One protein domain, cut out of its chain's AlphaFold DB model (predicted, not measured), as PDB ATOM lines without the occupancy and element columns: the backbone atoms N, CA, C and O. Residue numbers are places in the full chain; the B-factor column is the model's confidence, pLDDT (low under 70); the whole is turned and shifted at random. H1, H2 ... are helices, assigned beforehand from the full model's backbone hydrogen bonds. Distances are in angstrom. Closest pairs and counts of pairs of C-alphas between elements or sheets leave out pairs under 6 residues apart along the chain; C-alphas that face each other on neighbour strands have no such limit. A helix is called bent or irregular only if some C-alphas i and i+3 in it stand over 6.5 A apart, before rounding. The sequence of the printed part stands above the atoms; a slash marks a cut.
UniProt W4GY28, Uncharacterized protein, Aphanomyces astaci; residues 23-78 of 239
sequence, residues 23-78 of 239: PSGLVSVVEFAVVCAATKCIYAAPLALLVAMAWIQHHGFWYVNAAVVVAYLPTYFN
ATOM      1  N   PRO A  23      28.236  53.978 -45.702       64.75
ATOM      2  CA  PRO A  23      28.177  53.933 -47.160       64.75
ATOM      3  C   PRO A  23      27.413  52.689 -47.628       64.75
ATOM      4  O   PRO A  23      27.672  51.569 -47.183       64.75
ATOM      5  N   SER A  24      26.466  52.896 -48.545       62.62
ATOM      6  CA  SER A  24      25.463  51.908 -48.979       62.62
ATOM      7  C   SER A  24      26.049  50.571 -49.457       62.62
ATOM      8  O   SER A  24      25.441  49.517 -49.243       62.62
ATOM      9  N   GLY A  25      27.245  50.595 -50.053       66.44
ATOM     10  CA  GLY A  25      27.950  49.395 -50.511       66.44
ATOM     11  C   GLY A  25      28.461  48.508 -49.372       66.44
ATOM     12  O   GLY A  25      28.294  47.294 -49.424       66.44
ATOM     13  N   LEU A  26      29.021  49.095 -48.309       70.25
ATOM     14  CA  LEU A  26      29.583  48.339 -47.185       70.25
ATOM     15  C   LEU A  26      28.482  47.669 -46.356       70.25
ATOM     16  O   LEU A  26      28.622  46.522 -45.946       70.25
ATOM     17  N   VAL A  27      27.353  48.358 -46.182       70.81
ATOM     18  CA  VAL A  27      26.194  47.816 -45.463       70.81
ATOM     19  C   VAL A  27      25.622  46.594 -46.179       70.81
ATOM     20  O   VAL A  27      25.383  45.576 -45.543       70.81
ATOM     21  N   SER A  28      25.499  46.656 -47.507       67.19
ATOM     22  CA  SER A  28      24.991  45.536 -48.310       67.19
ATOM     23  C   SER A  28      25.913  44.311 -48.248       67.19
ATOM     24  O   SER A  28      25.439  43.177 -48.219       67.19
ATOM     25  N   VAL A  29      27.233  44.528 -48.203       74.50
ATOM     26  CA  VAL A  29      28.227  43.449 -48.061       74.50
ATOM     27  C   VAL A  29      28.167  42.823 -46.671       74.50
ATOM     28  O   VAL A  29      28.180  41.599 -46.563       74.50
ATOM     29  N   VAL A  30      28.060  43.635 -45.615       75.75
ATOM     30  CA  VAL A  30      27.911  43.142 -44.237       75.75
ATOM     31  C   VAL A  30      26.599  42.375 -44.082       75.75
ATOM     32  O   VAL A  30      26.609  41.274 -43.548       75.75
ATOM     33  N   GLU A  31      25.490  42.893 -44.606       73.69
ATOM     34  CA  GLU A  31      24.194  42.206 -44.609       73.69
ATOM     35  C   GLU A  31      24.268  40.872 -45.345       73.69
ATOM     36  O   GLU A  31      23.874  39.849 -44.797       73.69
ATOM     37  N   PHE A  32      24.837  40.854 -46.554       73.31
ATOM     38  CA  PHE A  32      25.032  39.618 -47.307       73.31
ATOM     39  C   PHE A  32      25.915  38.621 -46.555       73.31
ATOM     40  O   PHE A  32      25.585  37.438 -46.507       73.31
ATOM     41  N   ALA A  33      27.005  39.079 -45.933       73.12
ATOM     42  CA  ALA A  33      27.881  38.232 -45.135       73.12
ATOM     43  C   ALA A  33      27.158  37.666 -43.906       73.12
ATOM     44  O   ALA A  33      27.288  36.475 -43.640       73.12
ATOM     45  N   VAL A  34      26.363  38.476 -43.202       73.62
ATOM     46  CA  VAL A  34      25.576  38.048 -42.036       73.62
ATOM     47  C   VAL A  34      24.486  37.063 -42.440       73.62
ATOM     48  O   VAL A  34      24.338  36.047 -41.776       73.62
ATOM     49  N   VAL A  35      23.764  37.294 -43.539       70.88
ATOM     50  CA  VAL A  35      22.728  36.362 -44.010       70.88
ATOM     51  C   VAL A  35      23.343  35.069 -44.520       70.88
ATOM     52  O   VAL A  35      22.898  33.987 -44.151       70.88
ATOM     53  N   CYS A  36      24.409  35.148 -45.315       68.19
ATOM     54  CA  CYS A  36      25.139  33.960 -45.737       68.19
ATOM     55  C   CYS A  36      25.714  33.207 -44.537       68.19
ATOM     56  O   CYS A  36      25.662  31.983 -44.542       68.19
ATOM     57  N   ALA A  37      26.227  33.899 -43.519       68.06
ATOM     58  CA  ALA A  37      26.668  33.277 -42.280       68.06
ATOM     59  C   ALA A  37      25.492  32.644 -41.532       68.06
ATOM     60  O   ALA A  37      25.596  31.480 -41.197       68.06
ATOM     61  N   ALA A  38      24.360  33.323 -41.351       70.31
ATOM     62  CA  ALA A  38      23.189  32.793 -40.652       70.31
ATOM     63  C   ALA A  38      22.603  31.560 -41.358       70.31
ATOM     64  O   ALA A  38      22.454  30.507 -40.741       70.31
ATOM     65  N   THR A  39      22.362  31.645 -42.669       67.81
ATOM     66  CA  THR A  39      21.878  30.519 -43.477       67.81
ATOM     67  C   THR A  39      22.890  29.377 -43.475       67.81
ATOM     68  O   THR A  39      22.517  28.226 -43.259       67.81
ATOM     69  N   LYS A  40      24.189  29.664 -43.647       70.06
ATOM     70  CA  LYS A  40      25.222  28.626 -43.565       70.06
ATOM     71  C   LYS A  40      25.365  28.073 -42.160       70.06
ATOM     72  O   LYS A  40      25.606  26.890 -42.066       70.06
ATOM     73  N   CYS A  41      25.195  28.842 -41.092       68.12
ATOM     74  CA  CYS A  41      25.250  28.361 -39.714       68.12
ATOM     75  C   CYS A  41      24.111  27.382 -39.440       68.12
ATOM     76  O   CYS A  41      24.353  26.365 -38.807       68.12
ATOM     77  N   ILE A  42      22.912  27.619 -39.978       68.12
ATOM     78  CA  ILE A  42      21.790  26.679 -39.852       68.12
ATOM     79  C   ILE A  42      22.122  25.323 -40.502       68.12
ATOM     80  O   ILE A  42      21.819  24.286 -39.920       68.12
ATOM     81  N   TYR A  43      22.798  25.304 -41.658       67.88
ATOM     82  CA  TYR A  43      23.191  24.053 -42.334       67.88
ATOM     83  C   TYR A  43      24.537  23.473 -41.867       67.88
ATOM     84  O   TYR A  43      24.741  22.260 -41.882       67.88
ATOM     85  N   ALA A  44      25.468  24.322 -41.440       73.56
ATOM     86  CA  ALA A  44      26.812  23.952 -41.021       73.56
ATOM     87  C   ALA A  44      26.862  23.551 -39.549       73.56
ATOM     88  O   ALA A  44      27.730  22.764 -39.199       73.56
ATOM     89  N   ALA A  45      25.958  24.033 -38.690       76.06
ATOM     90  CA  ALA A  45      25.912  23.617 -37.289       76.06
ATOM     91  C   ALA A  45      25.606  22.113 -37.134       76.06
ATOM     92  O   ALA A  45      26.351  21.455 -36.408       76.06
ATOM     93  N   PRO A  46      24.626  21.518 -37.853       76.56
ATOM     94  CA  PRO A  46      24.446  20.067 -37.868       76.56
ATOM     95  C   PRO A  46      25.694  19.324 -38.359       76.56
ATOM     96  O   PRO A  46      26.112  18.348 -37.743       76.56
ATOM     97  N   LEU A  47      26.338  19.810 -39.427       82.12
ATOM     98  CA  LEU A  47      27.556  19.194 -39.962       82.12
ATOM     99  C   LEU A  47      28.731  19.281 -38.974       82.12
ATOM    100  O   LEU A  47      29.438  18.299 -38.769       82.12
ATOM    101  N   ALA A  48      28.932  20.435 -38.342       84.06
ATOM    102  CA  ALA A  48      29.972  20.652 -37.347       84.06
ATOM    103  C   ALA A  48      29.751  19.777 -36.109       84.06
ATOM    104  O   ALA A  48      30.710  19.199 -35.600       84.06
ATOM    105  N   LEU A  49      28.498  19.618 -35.665       85.81
ATOM    106  CA  LEU A  49      28.163  18.687 -34.592       85.81
ATOM    107  C   LEU A  49      28.513  17.249 -34.986       85.81
ATOM    108  O   LEU A  49      29.164  16.558 -34.210       85.81
ATOM    109  N   LEU A  50      28.151  16.809 -36.195       88.06
ATOM    110  CA  LEU A  50      28.492  15.467 -36.681       88.06
ATOM    111  C   LEU A  50      30.008  15.238 -36.728       88.06
ATOM    112  O   LEU A  50      30.481  14.184 -36.307       88.06
ATOM    113  N   VAL A  51      30.780  16.229 -37.186       91.06
ATOM    114  CA  VAL A  51      32.251  16.170 -37.186       91.06
ATOM    115  C   VAL A  51      32.798  16.084 -35.761       91.06
ATOM    116  O   VAL A  51      33.668  15.254 -35.498       91.06
ATOM    117  N   ALA A  52      32.280  16.885 -34.828       90.62
ATOM    118  CA  ALA A  52      32.683  16.829 -33.426       90.62
ATOM    119  C   ALA A  52      32.370  15.460 -32.804       90.62
ATOM    120  O   ALA A  52      33.236  14.862 -32.167       90.62
ATOM    121  N   MET A  53      31.177  14.913 -33.051       91.75
ATOM    122  CA  MET A  53      30.789  13.581 -32.582       91.75
ATOM    123  C   MET A  53      31.688  12.488 -33.171       91.75
ATOM    124  O   MET A  53      32.125  11.596 -32.442       91.75
ATOM    125  N   ALA A  54      32.021  12.568 -34.462       92.75
ATOM    126  CA  ALA A  54      32.937  11.636 -35.117       92.75
ATOM    127  C   ALA A  54      34.358  11.724 -34.537       92.75
ATOM    128  O   ALA A  54      34.995  10.698 -34.298       92.75
ATOM    129  N   TRP A  55      34.842  12.936 -34.253       96.25
ATOM    130  CA  TRP A  55      36.137  13.155 -33.613       96.25
ATOM    131  C   TRP A  55      36.176  12.571 -32.193       96.25
ATOM    132  O   TRP A  55      37.105  11.834 -31.861       96.25
ATOM    133  N   ILE A  56      35.137  12.814 -31.386       94.62
ATOM    134  CA  ILE A  56      34.963  12.245 -30.038       94.62
ATOM    135  C   ILE A  56      34.945  10.710 -30.099       94.62
ATOM    136  O   ILE A  56      35.628  10.045 -29.316       94.62
ATOM    137  N   GLN A  57      34.214  10.141 -31.062       93.19
ATOM    138  CA  GLN A  57      34.141   8.697 -31.285       93.19
ATOM    139  C   GLN A  57      35.517   8.113 -31.631       93.19
ATOM    140  O   GLN A  57      35.905   7.088 -31.075       93.19
ATOM    141  N   HIS A  58      36.259   8.776 -32.523       94.88
ATOM    142  CA  HIS A  58      37.582   8.340 -32.969       94.88
ATOM    143  C   HIS A  58      38.602   8.279 -31.822       94.88
ATOM    144  O   HIS A  58      39.435   7.379 -31.792       94.88
ATOM    145  N   HIS A  59      38.501   9.182 -30.844       95.69
ATOM    146  CA  HIS A  59      39.386   9.220 -29.673       95.69
ATOM    147  C   HIS A  59      38.941   8.280 -28.534       95.69
ATOM    148  O   HIS A  59      39.509   8.318 -27.446       95.69
ATOM    149  N   GLY A  60      37.935   7.425 -28.764       94.56
ATOM    150  CA  GLY A  60      37.475   6.419 -27.800       94.56
ATOM    151  C   GLY A  60      36.445   6.922 -26.782       94.56
ATOM    152  O   GLY A  60      35.989   6.150 -25.938       94.56
ATOM    153  N   PHE A  61      36.008   8.180 -26.882       94.62
ATOM    154  CA  PHE A  61      35.047   8.812 -25.969       94.62
ATOM    155  C   PHE A  61      33.581   8.582 -26.383       94.62
ATOM    156  O   PHE A  61      32.734   9.462 -26.240       94.62
ATOM    157  N   TRP A  62      33.249   7.395 -26.899       93.12
ATOM    158  CA  TRP A  62      31.920   7.080 -27.452       93.12
ATOM    159  C   TRP A  62      30.765   7.299 -26.461       93.12
ATOM    160  O   TRP A  62      29.655   7.659 -26.854       93.12
ATOM    161  N   TYR A  63      31.029   7.127 -25.164       94.25
ATOM    162  CA  TYR A  63      30.050   7.324 -24.098       94.25
ATOM    163  C   TYR A  63      29.573   8.779 -23.996       94.25
ATOM    164  O   TYR A  63      28.449   9.011 -23.560       94.25
ATOM    165  N   VAL A  64      30.374   9.758 -24.436       94.06
ATOM    166  CA  VAL A  64      29.964  11.170 -24.501       94.06
ATOM    167  C   VAL A  64      28.873  11.348 -25.554       94.06
ATOM    168  O   VAL A  64      27.840  11.946 -25.268       94.06
ATOM    169  N   ASN A  65      29.051  10.761 -26.740       92.81
ATOM    170  CA  ASN A  65      28.023  10.769 -27.783       92.81
ATOM    171  C   ASN A  65      26.750  10.060 -27.308       92.81
ATOM    172  O   ASN A  65      25.652  10.578 -27.499       92.81
ATOM    173  N   ALA A  66      26.892   8.906 -26.644       92.88
ATOM    174  CA  ALA A  66      25.758   8.183 -26.073       92.88
ATOM    175  C   ALA A  66      25.014   9.031 -25.027       92.88
ATOM    176  O   ALA A  66      23.790   9.127 -25.080       92.88
ATOM    177  N   ALA A  67      25.739   9.702 -24.126       94.25
ATOM    178  CA  ALA A  67      25.155  10.586 -23.123       94.25
ATOM    179  C   ALA A  67      24.416  11.775 -23.755       94.25
ATOM    180  O   ALA A  67      23.306  12.082 -23.331       94.25
ATOM    181  N   VAL A  68      24.980  12.406 -24.792       91.31
ATOM    182  CA  VAL A  68      24.331  13.510 -25.525       91.31
ATOM    183  C   VAL A  68      23.039  13.044 -26.192       91.31
ATOM    184  O   VAL A  68      22.014  13.708 -26.057       91.31
ATOM    185  N   VAL A  69      23.060  11.891 -26.869       90.75
ATOM    186  CA  VAL A  69      21.857  11.328 -27.497       90.75
ATOM    187  C   VAL A  69      20.799  11.037 -26.440       90.75
ATOM    188  O   VAL A  69      19.680  11.525 -26.567       90.75
ATOM    189  N   VAL A  70      21.153  10.315 -25.371       94.44
ATOM    190  CA  VAL A  70      20.231   9.974 -24.275       94.44
ATOM    191  C   VAL A  70      19.652  11.228 -23.618       94.44
ATOM    192  O   VAL A  70      18.453  11.267 -23.354       94.44
ATOM    193  N   ALA A  71      20.462  12.266 -23.403       92.31
ATOM    194  CA  ALA A  71      20.004  13.537 -22.849       92.31
ATOM    195  C   ALA A  71      19.069  14.302 -23.802       92.31
ATOM    196  O   ALA A  71      18.196  15.037 -23.345       92.31
ATOM    197  N   TYR A  72      19.225  14.130 -25.117       91.00
ATOM    198  CA  TYR A  72      18.392  14.784 -26.124       91.00
ATOM    199  C   TYR A  72      17.050  14.075 -26.361       91.00
ATOM    200  O   TYR A  72      16.061  14.745 -26.661       91.00
ATOM    201  N   LEU A  73      16.977  12.746 -26.185       92.25
ATOM    202  CA  LEU A  73      15.766  11.953 -26.456       92.25
ATOM    203  C   LEU A  73      14.482  12.521 -25.819       92.25
ATOM    204  O   LEU A  73      13.486  12.615 -26.539       92.25
ATOM    205  N   PRO A  74      14.461  12.944 -24.535       92.00
ATOM    206  CA  PRO A  74      13.252  13.498 -23.931       92.00
ATOM    207  C   PRO A  74      12.760  14.761 -24.638       92.00
ATOM    208  O   PRO A  74      11.559  14.945 -24.787       92.00
ATOM    209  N   THR A  75      13.678  15.612 -25.105       90.12
ATOM    210  CA  THR A  75      13.334  16.860 -25.806       90.12
ATOM    211  C   THR A  75      12.872  16.591 -27.234       90.12
ATOM    212  O   THR A  75      11.974  17.264 -27.730       90.12
ATOM    213  N   TYR A  76      13.442  15.581 -27.890       90.50
ATOM    214  CA  TYR A  76      13.035  15.196 -29.237       90.50
ATOM    215  C   TYR A  76      11.635  14.566 -29.261       90.50
ATOM    216  O   TYR A  76      10.804  14.918 -30.095       90.50
ATOM    217  N   PHE A  77      11.345  13.680 -28.304       92.06
ATOM    218  CA  PHE A  77      10.070  12.963 -28.202       92.06
ATOM    219  C   PHE A  77       9.017  13.670 -27.339       92.06
ATOM    220  O   PHE A  77       7.985  13.084 -27.024       92.06
ATOM    221  N   ASN A  78       9.230  14.934 -26.967       89.19
ATOM    222  CA  ASN A  78       8.277  15.682 -26.143       89.19
ATOM    223  C   ASN A  78       6.972  16.067 -26.865       89.19
ATOM    224  O   ASN A  78       6.111  16.668 -26.221       89.19
TER     225      ASN A  78
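AT A GLANCE: This is residues 23 to 78 of the 239 residues of an uncharacterized protein of Aphanomyces astaci (UniProt W4GY28). One long helix, H1, kinked partway along, meets a shorter helix, H2, at a corner, making a V with unequal arms; residues 23 to 51 and 69 to 78 stand free. The printed part has 56 residues with two named helices, H1 then H2, and no named strand: all helix. It is extended, with a radius of gyration of the C-alphas of 17.5 A, and flat, spanning 52 by 32 by 12 A.

HOW THE PARTS SIT: H1, residues 24 to 58, touches H2, residues 62 to 76, with residues 53 to 57 alone; H2 touches with residues 62 to 65 alone. Their closest C-alphas, Met 53 and Asn 65, are 6.2 A apart. The helices run opposite ways at a steep tilt of 60 degrees. O i to N i+4 pairs are within hydrogen-bond range in 29 of 31 cases in H1 and 9 of 11 in H2.

IN THESE COORDINATES: H1 runs 48.0 A from C-alpha 24 at (25.463, 51.908, -48.979), with a kink of 48 degrees near residue 43. H2 runs 20.6 A to C-alpha 76 at (13.035, 15.196, -29.237); it is only just irregular, with C-alphas 71 and 74 6.8 A apart.

THE WHOLE: The farthest C-alphas, Pro 23 and Gly 60, are 52.1 A apart. The printed part has no cut, and the link is tight. Ten residues between 23 and 43 have pLDDT under 70.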